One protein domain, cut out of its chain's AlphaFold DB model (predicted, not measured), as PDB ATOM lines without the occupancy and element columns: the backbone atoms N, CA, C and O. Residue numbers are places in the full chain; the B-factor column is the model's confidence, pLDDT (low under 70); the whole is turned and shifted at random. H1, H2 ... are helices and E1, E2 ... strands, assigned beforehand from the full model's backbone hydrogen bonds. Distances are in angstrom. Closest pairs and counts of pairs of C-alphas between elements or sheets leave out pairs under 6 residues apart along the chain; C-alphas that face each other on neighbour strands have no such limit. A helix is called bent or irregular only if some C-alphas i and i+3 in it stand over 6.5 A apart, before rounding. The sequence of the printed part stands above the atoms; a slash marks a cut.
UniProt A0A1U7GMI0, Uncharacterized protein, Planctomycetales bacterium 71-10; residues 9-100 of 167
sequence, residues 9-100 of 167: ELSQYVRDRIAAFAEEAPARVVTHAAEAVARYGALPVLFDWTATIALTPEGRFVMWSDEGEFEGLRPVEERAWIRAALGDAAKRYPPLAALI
ATOM      1  N   GLU A   9     -30.607  24.219  83.829       97.38
ATOM      2  CA  GLU A   9     -29.950  23.037  84.390       97.38
ATOM      3  C   GLU A   9     -30.947  21.897  84.607       97.38
ATOM      4  O   GLU A   9     -30.679  20.757  84.230       97.38
ATOM      5  N   LEU A  10     -32.124  22.194  85.167       97.44
ATOM      6  CA  LEU A  10     -33.171  21.191  85.355       97.44
ATOM      7  C   LEU A  10     -33.781  20.751  84.020       97.44
ATOM      8  O   LEU A  10     -34.073  19.571  83.847       97.44
ATOM      9  N   SER A  11     -33.933  21.668  83.060       98.12
ATOM     10  CA  SER A  11     -34.382  21.335  81.705       98.12
ATOM     11  C   SER A  11     -33.417  20.357  81.033       98.12
ATOM     12  O   SER A  11     -33.848  19.331  80.503       98.12
ATOM     13  N   GLN A  12     -32.110  20.625  81.114       98.25
ATOM     14  CA  GLN A  12     -31.082  19.724  80.600       98.25
ATOM     15  C   GLN A  12     -31.111  18.378  81.326       98.25
ATOM     16  O   GLN A  12     -31.121  17.337  80.676       98.25
ATOM     17  N   TYR A  13     -31.228  18.386  82.655       97.88
ATOM     18  CA  TYR A  13     -31.350  17.159  83.434       97.88
ATOM     19  C   TYR A  13     -32.545  16.303  82.981       97.88
ATOM     20  O   TYR A  13     -32.409  15.089  82.835       97.88
ATOM     21  N   VAL A  14     -33.705  16.915  82.709       97.81
ATOM     22  CA  VAL A  14     -34.878  16.207  82.167       97.81
ATOM     23  C   VAL A  14     -34.572  15.606  80.791       97.81
ATOM     24  O   VAL A  14     -34.902  14.443  80.565       97.81
ATOM     25  N   ARG A  15     -33.896  16.341  79.891       98.19
ATOM     26  CA  ARG A  15     -33.472  15.816  78.574       98.19
ATOM     27  C   ARG A  15     -32.539  14.614  78.711       98.19
ATOM     28  O   ARG A  15     -32.749  13.614  78.032       98.19
ATOM     29  N   ASP A  16     -31.567  14.683  79.615       97.56
ATOM     30  CA  ASP A  16     -30.619  13.592  79.851       97.56
ATOM     31  C   ASP A  16     -31.329  12.338  80.372       97.56
ATOM     32  O   ASP A  16     -31.042  11.227  79.929       97.56
ATOM     33  N   ARG A  17     -32.299  12.504  81.284       96.38
ATOM     34  CA  ARG A  17     -33.098  11.383  81.800       96.38
ATOM     35  C   ARG A  17     -34.035  10.795  80.749       96.38
ATOM     36  O   ARG A  17     -34.224   9.588  80.747       96.38
ATOM     37  N   ILE A  18     -34.585  11.608  79.844       96.12
ATOM     38  CA  ILE A  18     -35.355  11.120  78.687       96.12
ATOM     39  C   ILE A  18     -34.462  10.259  77.787       96.12
ATOM     40  O   ILE A  18     -34.853   9.152  77.427       96.12
ATOM     41  N   ALA A  19     -33.257  10.739  77.461       95.56
ATOM     42  CA  ALA A  19     -32.320  10.028  76.594       95.56
ATOM     43  C   ALA A  19     -31.837   8.700  77.202       95.56
ATOM     44  O   ALA A  19     -31.662   7.723  76.481       95.56
ATOM     45  N   ALA A  20     -31.652   8.654  78.522       93.19
ATOM     46  CA  ALA A  20     -31.206   7.458  79.231       93.19
ATOM     47  C   ALA A  20     -32.346   6.498  79.624       93.19
ATOM     48  O   ALA A  20     -32.080   5.386  80.077       93.19
ATOM     49  N   PHE A  21     -33.616   6.896  79.461       91.44
ATOM     50  CA  PHE A  21     -34.753   6.186  80.052       91.44
ATOM     51  C   PHE A  21     -34.861   4.723  79.605       91.44
ATOM     52  O   PHE A  21     -35.127   3.855  80.433       91.44
ATOM     53  N   ALA A  22     -34.649   4.444  78.316       86.88
ATOM     54  CA  ALA A  22     -34.765   3.091  77.767       86.88
ATOM     55  C   ALA A  22     -33.737   2.112  78.365       86.88
ATOM     56  O   ALA A  22     -34.046   0.937  78.539       86.88
ATOM     57  N   GLU A  23     -32.551   2.611  78.723       85.88
ATOM     58  CA  GLU A  23     -31.455   1.819  79.294       85.88
ATOM     59  C   GLU A  23     -31.564   1.696  80.823       85.88
ATOM     60  O   GLU A  23     -31.226   0.666  81.402       85.88
ATOM     61  N   GLU A  24     -32.042   2.748  81.500       82.81
ATOM     62  CA  GLU A  24     -32.134   2.807  82.967       82.81
ATOM     63  C   GLU A  24     -33.420   2.163  83.522       82.81
ATOM     64  O   GLU A  24     -33.478   1.795  84.701       82.81
ATOM     65  N   ALA A  25     -34.483   2.049  82.720       71.75
ATOM     66  CA  ALA A  25     -35.764   1.556  83.210       71.75
ATOM     67  C   ALA A  25     -35.714   0.036  83.503       71.75
ATOM     68  O   ALA A  25     -35.257  -0.754  82.677       71.75
ATOM     69  N   PRO A  26     -36.211  -0.429  84.667       64.19
ATOM     70  CA  PRO A  26     -36.213  -1.852  85.006       64.19
ATOM     71  C   PRO A  26     -37.212  -2.624  84.137       64.19
ATOM     72  O   PRO A  26     -38.381  -2.243  84.091       64.19
ATOM     73  N   ALA A  27     -36.779  -3.747  83.541       57.81
ATOM     74  CA  ALA A  27     -37.429  -4.556  82.482       57.81
ATOM     75  C   ALA A  27     -38.967  -4.742  82.534       57.81
ATOM     76  O   ALA A  27     -39.591  -4.963  81.502       57.81
ATOM     77  N   ARG A  28     -39.601  -4.640  83.707       55.22
ATOM     78  CA  ARG A  28     -41.058  -4.789  83.898       55.22
ATOM     79  C   ARG A  28     -41.872  -3.515  83.612       55.22
ATOM     80  O   ARG A  28     -43.089  -3.600  83.544       55.22
ATOM     81  N   VAL A  29     -41.216  -2.363  83.452       57.53
ATOM     82  CA  VAL A  29     -41.831  -1.043  83.178       57.53
ATOM     83  C   VAL A  29     -41.557  -0.581  81.730       57.53
ATOM     84  O   VAL A  29     -42.096   0.421  81.277       57.53
ATOM     85  N   VAL A  30     -40.699  -1.290  80.985       57.91
ATOM     86  CA  VAL A  30     -39.851  -0.657  79.953       57.91
ATOM     87  C   VAL A  30     -40.461  -0.599  78.568       57.91
ATOM     88  O   VAL A  30     -40.242   0.394  77.889       57.91
ATOM     89  N   THR A  31     -41.207  -1.603  78.109       61.81
ATOM     90  CA  THR A  31     -41.502  -1.676  76.667       61.81
ATOM     91  C   THR A  31     -42.422  -0.550  76.200       61.81
ATOM     92  O   THR A  31     -42.026   0.238  75.347       61.81
ATOM     93  N   HIS A  32     -43.597  -0.391  76.808       70.75
ATOM     94  CA  HIS A  32     -44.540   0.649  76.376       70.75
ATOM     95  C   HIS A  32     -44.128   2.058  76.817       70.75
ATOM     96  O   HIS A  32     -44.292   3.018  76.062       70.75
ATOM     97  N   ALA A  33     -43.526   2.195  78.003       86.38
ATOM     98  CA  ALA A  33     -43.094   3.500  78.486       86.38
ATOM     99  C   ALA A  33     -41.898   4.042  77.688       86.38
ATOM    100  O   ALA A  33     -41.902   5.216  77.345       86.38
ATOM    101  N   ALA A  34     -40.890   3.227  77.349       88.50
ATOM    102  CA  ALA A  34     -39.717   3.720  76.618       88.50
ATOM    103  C   ALA A  34     -40.073   4.221  75.209       88.50
ATOM    104  O   ALA A  34     -39.590   5.276  74.796       88.50
ATOM    105  N   GLU A  35     -40.968   3.520  74.505       88.56
ATOM    106  CA  GLU A  35     -41.491   3.971  73.212       88.56
ATOM    107  C   GLU A  35     -42.229   5.310  73.338       88.56
ATOM    108  O   GLU A  35     -41.974   6.235  72.562       88.56
ATOM    109  N   ALA A  36     -43.102   5.450  74.343       91.94
ATOM    110  CA  ALA A  36     -43.814   6.699  74.605       91.94
ATOM    111  C   ALA A  36     -42.851   7.846  74.952       91.94
ATOM    112  O   ALA A  36     -42.989   8.947  74.419       91.94
ATOM    113  N   VAL A  37     -41.834   7.591  75.777       94.62
ATOM    114  CA  VAL A  37     -40.810   8.578  76.152       94.62
ATOM    115  C   VAL A  37     -40.036   9.066  74.933       94.62
ATOM    116  O   VAL A  37     -39.903  10.276  74.745       94.62
ATOM    117  N   ALA A  38     -39.575   8.150  74.078       92.12
ATOM    118  CA  ALA A  38     -38.871   8.497  72.848       92.12
ATOM    119  C   ALA A  38     -39.771   9.280  71.877       92.12
ATOM    120  O   ALA A  38     -39.336  10.265  71.281       92.12
ATOM    121  N   ARG A  39     -41.041   8.876  71.748       93.88
ATOM    122  CA  ARG A  39     -42.022   9.525  70.869       93.88
ATOM    123  C   ARG A  39     -42.387  10.936  71.324       93.88
ATOM    124  O   ARG A  39     -42.565  11.819  70.488       93.88
ATOM    125  N   TYR A  40     -42.560  11.134  72.626       95.38
ATOM    126  CA  TYR A  40     -43.135  12.355  73.188       95.38
ATOM    127  C   TYR A  40     -42.109  13.314  73.788       95.38
ATOM    128  O   TYR A  40     -42.444  14.473  74.030       95.38
ATOM    129  N   GLY A  41     -40.875  12.863  74.027       96.31
ATOM    130  CA  GLY A  41     -39.830  13.692  74.625       96.31
ATOM    131  C   GLY A  41     -40.206  14.181  76.025       96.31
ATOM    132  O   GLY A  41     -39.962  15.341  76.361       96.31
ATOM    133  N   ALA A  42     -40.834  13.319  76.829       97.19
ATOM    134  CA  ALA A  42     -41.299  13.642  78.174       97.19
ATOM    135  C   ALA A  42     -40.857  12.564  79.170       97.19
ATOM    136  O   ALA A  42     -40.964  11.372  78.892       97.19
ATOM    137  N   LEU A  43     -40.357  12.985  80.332       96.88
ATOM    138  CA  LEU A  43     -39.833  12.098  81.368       96.88
ATOM    139  C   LEU A  43     -40.975  11.562  82.240       96.88
ATOM    140  O   LEU A  43     -41.623  12.379  82.895       96.88
ATOM    141  N   PRO A  44     -41.211  10.242  82.337       95.19
ATOM    142  CA  PRO A  44     -42.226   9.690  83.223       95.19
ATOM    143  C   PRO A  44     -41.875   9.999  84.672       95.19
ATOM    144  O   PRO A  44     -40.778   9.669  85.139       95.19
ATOM    145  N   VAL A  45     -42.812  10.626  85.374       94.12
ATOM    146  CA  VAL A  45     -42.658  11.042  86.772       94.12
ATOM    147  C   VAL A  45     -43.717  10.457  87.691       94.12
ATOM    148  O   VAL A  45     -43.527  10.529  88.894       94.12
ATOM    149  N   LEU A  46     -44.803   9.897  87.156       91.75
ATOM    150  CA  LEU A  46     -45.780   9.125  87.916       91.75
ATOM    151  C   LEU A  46     -46.446   8.104  86.991       91.75
ATOM    152  O   LEU A  46     -46.956   8.471  85.935       91.75
ATOM    153  N   PHE A  47     -46.458   6.844  87.418       89.81
ATOM    154  CA  PHE A  47     -47.172   5.753  86.755       89.81
ATOM    155  C   PHE A  47     -48.475   5.530  87.516       89.81
ATOM    156  O   PHE A  47     -48.442   5.044  88.649       89.81
ATOM    157  N   ASP A  48     -49.593   5.952  86.934       85.44
ATOM    158  CA  ASP A  48     -50.918   5.625  87.451       85.44
ATOM    159  C   ASP A  48     -51.408   4.309  86.824       85.44
ATOM    160  O   ASP A  48     -50.697   3.674  86.045       85.44
ATOM    161  N   TRP A  49     -52.600   3.850  87.195       83.38
ATOM    162  CA  TRP A  49     -53.112   2.559  86.734       83.38
ATOM    163  C   TRP A  49     -53.381   2.499  85.228       83.38
ATOM    164  O   TRP A  49     -53.077   1.476  84.627       83.38
ATOM    165  N   THR A  50     -53.922   3.561  84.625       87.62
ATOM    166  CA  THR A  50     -54.317   3.563  83.198       87.62
ATOM    167  C   THR A  50     -53.611   4.634  82.363       87.62
ATOM    168  O   THR A  50     -53.800   4.724  81.142       87.62
ATOM    169  N   ALA A  51     -52.785   5.460  83.006       92.31
ATOM    170  CA  ALA A  51     -52.071   6.550  82.367       92.31
ATOM    171  C   ALA A  51     -50.748   6.853  83.071       92.31
ATOM    172  O   ALA A  51     -50.613   6.751  84.291       92.31
ATOM    173  N   THR A  52     -49.796   7.356  82.297       94.50
ATOM    174  CA  THR A  52     -48.517   7.821  82.819       94.50
ATOM    175  C   THR A  52     -48.452   9.335  82.711       94.50
ATOM    176  O   THR A  52     -48.688   9.910  81.647       94.50
ATOM    177  N   ILE A  53     -48.101   9.988  83.819       96.12
ATOM    178  CA  ILE A  53     -47.819  11.422  83.868       96.12
ATOM    179  C   ILE A  53     -46.320  11.640  83.684       96.12
ATOM    180  O   ILE A  53     -45.484  11.024  84.352       96.12
ATOM    181  N   ALA A  54     -45.983  12.582  82.812       96.94
ATOM    182  CA  ALA A  54     -44.624  12.925  82.452       96.94
ATOM    183  C   ALA A  54     -44.359  14.432  82.486       96.94
ATOM    184  O   ALA A  54     -45.261  15.258  82.325       96.94
ATOM    185  N   LEU A  55     -43.090  14.778  82.683       98.06
ATOM    186  CA  LEU A  55     -42.573  16.138  82.695       98.06
ATOM    187  C   LEU A  55     -41.793  16.407  81.403       98.06
ATOM    188  O   LEU A  55     -40.839  15.694  81.090       98.06
ATOM    189  N   THR A  56     -42.170  17.449  80.662       97.81
ATOM    190  CA  THR A  56     -41.379  17.906  79.509       97.81
ATOM    191  C   THR A  56     -40.202  18.780  79.966       97.81
ATOM    192  O   THR A  56     -40.281  19.406  81.029       97.81
ATOM    193  N   PRO A  57     -39.130  18.912  79.162       97.69
ATOM    194  CA  PRO A  57     -38.017  19.815  79.469       97.69
ATOM    195  C   PRO A  57     -38.420  21.288  79.615       97.69
ATOM    196  O   PRO A  57     -37.670  22.077  80.182       97.69
ATOM    197  N   GLU A  58     -39.589  21.674  79.103       96.62
ATOM    198  CA  GLU A  58     -40.149  23.025  79.215       96.62
ATOM    199  C   GLU A  58     -40.987  23.216  80.493       96.62
ATOM    200  O   GLU A  58     -41.625  24.252  80.652       96.62
ATOM    201  N   GLY A  59     -41.028  22.226  81.391       95.62
ATOM    202  CA  GLY A  59     -41.733  22.327  82.671       95.62
ATOM    203  C   GLY A  59     -43.233  22.031  82.593       95.62
ATOM    204  O   GLY A  59     -43.985  22.390  83.501       95.62
ATOM    205  N   ARG A  60     -43.709  21.394  81.516       96.56
ATOM    206  CA  ARG A  60     -45.125  21.018  81.370       96.56
ATOM    207  C   ARG A  60     -45.372  19.611  81.894       96.56
ATOM    208  O   ARG A  60     -44.619  18.696  81.576       96.56
ATOM    209  N   PHE A  61     -46.475  19.442  82.617       97.06
ATOM    210  CA  PHE A  61     -47.006  18.126  82.954       97.06
ATOM    211  C   PHE A  61     -47.975  17.670  81.867       97.06
ATOM    212  O   PHE A  61     -48.972  18.340  81.577       97.06
ATOM    213  N   VAL A  62     -47.668  16.525  81.274       97.31
ATOM    214  CA  VAL A  62     -48.475  15.862  80.248       97.31
ATOM    215  C   VAL A  62     -48.771  14.431  80.674       97.31
ATOM    216  O   VAL A  62     -48.103  13.900  81.556       97.31
ATOM    217  N   MET A  63     -49.765  13.806  80.059       96.50
ATOM    218  CA  MET A  63     -50.073  12.396  80.251       96.50
ATOM    219  C   MET A  63     -50.355  11.702  78.922       96.50
ATOM    220  O   MET A  63     -50.857  12.334  77.986       96.50
ATOM    221  N   TRP A  64     -50.070  10.407  78.862       95.31
ATOM    222  CA  TRP A  64     -50.560   9.494  77.828       95.31
ATOM    223  C   TRP A  64     -51.299   8.330  78.483       95.31
ATOM    224  O   TRP A  64     -51.068   8.027  79.653       95.31
ATOM    225  N   SER A  65     -52.198   7.698  77.730       93.25
ATOM    226  CA  SER A  65     -52.882   6.490  78.182       93.25
ATOM    227  C   SER A  65     -51.991   5.273  77.960       93.25
ATOM    228  O   SER A  65     -51.455   5.100  76.864       93.25
ATOM    229  N   ASP A  66     -51.866   4.430  78.981       89.56
ATOM    230  CA  ASP A  66     -51.148   3.155  78.888       89.56
ATOM    231  C   ASP A  66     -52.060   2.026  78.365       89.56
ATOM    232  O   ASP A  66     -51.572   1.016  77.862       89.56
ATOM    233  N   GLU A  67     -53.383   2.228  78.409       89.06
ATOM    234  CA  GLU A  67     -54.408   1.265  77.965       89.06
ATOM    235  C   GLU A  67     -55.174   1.715  76.704       89.06
ATOM    236  O   GLU A  67     -56.106   1.049  76.256       89.06
ATOM    237  N   GLY A  68     -54.784   2.841  76.099       88.62
ATOM    238  CA  GLY A  68     -55.389   3.341  74.861       88.62
ATOM    239  C   GLY A  68     -56.758   4.010  75.029       88.62
ATOM    240  O   GLY A  68     -57.474   4.176  74.046       88.62
ATOM    241  N   GLU A  69     -57.119   4.451  76.239       89.69
ATOM    242  CA  GLU A  69     -58.332   5.249  76.493       89.69
ATOM    243  C   GLU A  69     -58.356   6.552  75.674       89.69
ATOM    244  O   GLU A  69     -59.417   7.102  75.362       89.69
ATOM    245  N   PHE A  70     -57.174   7.069  75.333       92.19
ATOM    246  CA  PHE A  70     -57.000   8.203  74.442       92.19
ATOM    247  C   PHE A  70     -55.663   8.160  73.703       92.19
ATOM    248  O   PHE A  70     -54.668   7.639  74.204       92.19
ATOM    249  N   GLU A  71     -55.630   8.782  72.525       90.25
ATOM    250  CA  GLU A  71     -54.417   8.912  71.721       90.25
ATOM    251  C   GLU A  71     -53.641  10.201  72.031       90.25
ATOM    252  O   GLU A  71     -54.223  11.259  72.299       90.25
ATOM    253  N   GLY A  72     -52.314  10.122  71.915       92.19
ATOM    254  CA  GLY A  72     -51.417  11.272  72.017       92.19
ATOM    255  C   GLY A  72     -51.158  11.758  73.445       92.19
ATOM    256  O   GLY A  72     -51.378  11.049  74.425       92.19
ATOM    257  N   LEU A  73     -50.657  12.993  73.542       95.19
ATOM    258  CA  LEU A  73     -50.420  13.680  74.811       95.19
ATOM    259  C   LEU A  73     -51.610  14.551  75.189       95.19
ATOM    260  O   LEU A  73     -52.094  15.345  74.380       95.19
ATOM    261  N   ARG A  74     -51.998  14.490  76.460       95.56
ATOM    262  CA  ARG A  74     -52.936  15.434  77.069       95.56
ATOM    263  C   ARG A  74     -52.246  16.253  78.156       95.56
ATOM    264  O   ARG A  74     -51.380  15.724  78.850       95.56
ATOM    265  N   PRO A  75     -52.591  17.538  78.328       96.19
ATOM    266  CA  PRO A  75     -52.129  18.293  79.484       96.19
ATOM    267  C   PRO A  75     -52.738  17.716  80.766       96.19
ATOM    268  O   PRO A  75     -53.905  17.327  80.783       96.19
ATOM    269  N   VAL A  76     -51.975  17.709  81.860       94.94
ATOM    270  CA  VAL A  76     -52.543  17.416  83.182       94.94
ATOM    271  C   VAL A  76     -53.199  18.683  83.724       94.94
ATOM    272  O   VAL A  76     -52.529  19.688  83.959       94.94
ATOM    273  N   GLU A  77     -54.521  18.659  83.894       89.44
ATOM    274  CA  GLU A  77     -55.289  19.837  84.327       89.44
ATOM    275  C   GLU A  77     -55.571  19.861  85.831       89.44
ATOM    276  O   GLU A  77     -55.727  20.926  86.433       89.44
ATOM    277  N   GLU A  78     -55.604  18.696  86.473       89.00
ATOM    278  CA  GLU A  78     -55.912  18.616  87.894       89.00
ATOM    279  C   GLU A  78     -54.664  18.842  88.747       89.00
ATOM    280  O   GLU A  78     -53.666  18.119  88.684       89.00
ATOM    281  N   ARG A  79     -54.747  19.828  89.641       86.62
ATOM    282  CA  ARG A  79     -53.657  20.173  90.566       86.62
ATOM    283  C   ARG A  79     -53.248  19.015  91.477       86.62
ATOM    284  O   ARG A  79     -52.087  18.947  91.873       86.62
ATOM    285  N   ALA A  80     -54.187  18.136  91.835       85.62
ATOM    286  CA  ALA A  80     -53.911  16.978  92.681       85.62
ATOM    287  C   ALA A  80     -52.933  16.010  91.997       85.62
ATOM    288  O   ALA A  80     -51.958  15.595  92.624       85.62
ATOM    289  N   TRP A  81     -53.129  15.754  90.701       90.62
ATOM    290  CA  TRP A  81     -52.251  14.908  89.897       90.62
ATOM    291  C   TRP A  81     -50.865  15.514  89.705       90.62
ATOM    292  O   TRP A  81     -49.867  14.826  89.887       90.62
ATOM    293  N   ILE A  82     -50.773  16.822  89.455       92.31
ATOM    294  CA  ILE A  82     -49.474  17.512  89.375       92.31
ATOM    295  C   ILE A  82     -48.734  17.442  90.709       92.31
ATOM    296  O   ILE A  82     -47.527  17.219  90.748       92.31
ATOM    297  N   ARG A  83     -49.449  17.601  91.826       90.38
ATOM    298  CA  ARG A  83     -48.858  17.483  93.161       90.38
ATOM    299  C   ARG A  83     -48.343  16.065  93.424       90.38
ATOM    300  O   ARG A  83     -47.248  15.932  93.965       90.38
ATOM    301  N   ALA A  84     -49.106  15.040  93.039       89.75
ATOM    302  CA  ALA A  84     -48.680  13.642  93.095       89.75
ATOM    303  C   ALA A  84     -47.418  13.409  92.252       89.75
ATOM    304  O   ALA A  84     -46.427  12.894  92.767       89.75
ATOM    305  N   ALA A  85     -47.423  13.894  91.009       93.56
ATOM    306  CA  ALA A  85     -46.306  13.791  90.083       93.56
ATOM    307  C   ALA A  85     -45.044  14.504  90.587       93.56
ATOM    308  O   ALA A  85     -43.962  13.947  90.487       93.56
ATOM    309  N   LEU A  86     -45.152  15.695  91.186       92.94
ATOM    310  CA  LEU A  86     -44.012  16.388  91.806       92.94
ATOM    311  C   LEU A  86     -43.419  15.594  92.974       92.94
ATOM    312  O   LEU A  86     -42.201  15.523  93.133       92.94
ATOM    313  N   GLY A  87     -44.288  15.005  93.792       90.81
ATOM    314  CA  GLY A  87     -43.892  14.163  94.910       90.81
ATOM    315  C   GLY A  87     -43.126  12.916  94.482       90.81
ATOM    316  O   GLY A  87     -42.092  12.594  95.067       90.81
ATOM    317  N   ASP A  88     -43.620  12.229  93.455       90.25
ATOM    318  CA  ASP A  88     -42.985  11.023  92.921       90.25
ATOM    319  C   ASP A  88     -41.720  11.354  92.108       90.25
ATOM    320  O   ASP A  88     -40.667  10.749  92.330       90.25
ATOM    321  N   ALA A  89     -41.753  12.430  91.309       92.75
ATOM    322  CA  ALA A  89     -40.590  12.987  90.618       92.75
ATOM    323  C   ALA A  89     -39.432  13.258  91.579       92.75
ATOM    324  O   ALA A  89     -38.309  12.863  91.300       92.75
ATOM    325  N   ALA A  90     -39.690  13.909  92.717       91.88
ATOM    326  CA  ALA A  90     -38.653  14.247  93.689       91.88
ATOM    327  C   ALA A  90     -38.032  13.013  94.360       91.88
ATOM    328  O   ALA A  90     -36.865  13.045  94.749       91.88
ATOM    329  N   LYS A  91     -38.792  11.921  94.496       86.38
ATOM    330  CA  LYS A  91     -38.270  10.651  95.016       86.38
ATOM    331  C   LYS A  91     -37.412   9.938  93.978       86.38
ATOM    332  O   LYS A  91     -36.325   9.475  94.308       86.38
ATOM    333  N   ARG A  92     -37.909   9.840  92.742       88.25
ATOM    334  CA  ARG A  92     -37.249   9.104  91.657       88.25
ATOM    335  C   ARG A  92     -36.060   9.863  91.068       88.25
ATOM    336  O   ARG A  92     -35.062   9.255  90.699       88.25
ATOM    337  N   TYR A  93     -36.160  11.183  91.012       93.19
ATOM    338  CA  TYR A  93     -35.179  12.093  90.435       93.19
ATOM    339  C   TYR A  93     -34.903  13.239  91.426       93.19
ATOM    340  O   TYR A  93     -35.508  14.310  91.319       93.19
ATOM    341  N   PRO A  94     -33.983  13.055  92.393       93.44
ATOM    342  CA  PRO A  94     -33.773  14.003  93.491       93.44
ATOM    343  C   PRO A  94     -33.610  15.484  93.092       93.44
ATOM    344  O   PRO A  94     -34.173  16.334  93.784       93.44
ATOM    345  N   PRO A  95     -32.933  15.848  91.977       96.44
ATOM    346  CA  PRO A  95     -32.855  17.246  91.534       96.44
ATOM    347  C   PRO A  95     -34.213  17.898  91.237       96.44
ATOM    348  O   PRO A  95     -34.369  19.106  91.412       96.44
ATOM    349  N   LEU A  96     -35.225  17.119  90.842       96.25
ATOM    350  CA  LEU A  96     -36.568  17.629  90.555       96.25
ATOM    351  C   LEU A  96     -37.330  18.054  91.818       96.25
ATOM    352  O   LEU A  96     -38.359  18.719  91.705       96.25
ATOM    353  N   ALA A  97     -36.815  17.764  93.020       93.31
ATOM    354  CA  ALA A  97     -37.364  18.302  94.264       93.31
ATOM    355  C   ALA A  97     -37.398  19.843  94.276       93.31
ATOM    356  O   ALA A  97     -38.265  20.427  94.920       93.31
ATOM    357  N   ALA A  98     -36.513  20.503  93.520       94.38
ATOM    358  CA  ALA A  98     -36.513  21.956  93.352       94.38
ATOM    359  C   ALA A  98     -37.774  22.500  92.644       94.38
ATOM    360  O   ALA A  98     -38.070  23.687  92.763       94.38
ATOM    361  N   LEU A  99     -38.530  21.650  91.937       94.12
ATOM    362  CA  LEU A  99     -39.800  22.018  91.298       94.12
ATOM    363  C   LEU A  99     -40.982  22.008  92.274       94.12
ATOM    364  O   LEU A  99     -42.067  22.491  91.943       94.12
ATOM    365  N   ILE A 100     -40.805  21.444  93.474       91.56
ATOM    366  CA  ILE A 100     -41.843  21.457  94.500       91.56
ATOM    367  C   ILE A 100     -42.018  22.905  94.975       91.56
ATOM    368  O   ILE A 100     -41.063  23.507  95.472       91.56
TER     369      ILE A 100
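AT A GLANCE: This is residues 9 to 100 of the 167 residues of an uncharacterized protein of Planctomycetales bacterium 71-10 (UniProt A0A1U7GMI0). A small twisted sheet of three strands, E1 to E3, makes the middle, with H2 over one face and H3 across the other. H1 runs past the sheet near E1 and makes a helical hairpin with H2, while H4 folds back along H3 near the start of H1; the loop of residues 66 to 78 pairs briefly beside E3 with its residues 74 to 75. The printed part has 92 residues with four named helices and three named strands, in the order H1 H2 E1 E2 E3 H3 H4; the sheet, ordered E1 - E2 - E3, is antiparallel and the class is mixed, helices and strands. The whole is compact and rounded, with a radius of gyration of the C-alphas of 12.0 A and spans of 32 by 31 by 21 A.

IN THESE COORDINATES: H1, residues 9 to 24, begins at C-alpha 9 at (-29.950, 23.037, 84.390) and is 20.4 A long. It has a kink of 36 degrees near residue 18 and is irregular, with C-alphas 19 and 22 7.4 A apart. H2, residues 30 to 40, measures 15.0 A. E1, residues 43 to 47, begins at C-alpha 43 at (-39.833, 12.098, 81.368); E2 holds residues 51 to 55 and E3 residues 61 to 65. H3, residues 79 to 92, measures 19.8 A, and H4, residues 94 to 99, ends at C-alpha 99 at (-39.800, 22.018, 91.298).

HOW THE PARTS SIT: E1, E2 and E3 form a meander, each strand the antiparallel neighbour of the one before. In the hairpin E1 and E2, N 45 and O 53 are 2.9 A apart, within hydrogen-bond range; in the hairpin E2 and E3, N 54 and O 62 are 2.8 A apart. H3 is on the sheet at a height of 8.7 A, across the strands, and its C-alpha of Ala 89 is 4.8 A from that of Val 45 in E1, their closest pair. H2 is on the opposite face at a height of 9.5 A, slantwise to the strands. H1 only grazes the sheet with residues 11 to 21. With residues 18 to 22 alone it touches H2, opposite ways at a steep tilt of 39 degrees, the closest C-alphas being those of Ala 22 and Ala 34, 5.1 A apart. H3 and H4, a helical hairpin, touch at a shallow tilt of 28 degrees, closest at the C-alphas of Ala 90 and Ala 97, 4.3 A. H1 and H4 are close but not clearly touching, with the C-alphas of Leu 10 and Leu 96 7.2 A apart; H2 and H3 are apart. In H3 every O i to N i+4 pair is within hydrogen-bond range, against 10 of 12 in H1, 6 of 7 in H2 and 0 of 2 in H4, where 3 of 3 O i to N i+3 pairs are.

THE WHOLE: The C-alphas farthest apart, those of Glu 9 and Glu 69, are 34.4 A apart. The printed part has no cut, and the link from E3 to H3 is long. The mean pLDDT of the printed part is 90.3, with residues 26 to 31 under 70.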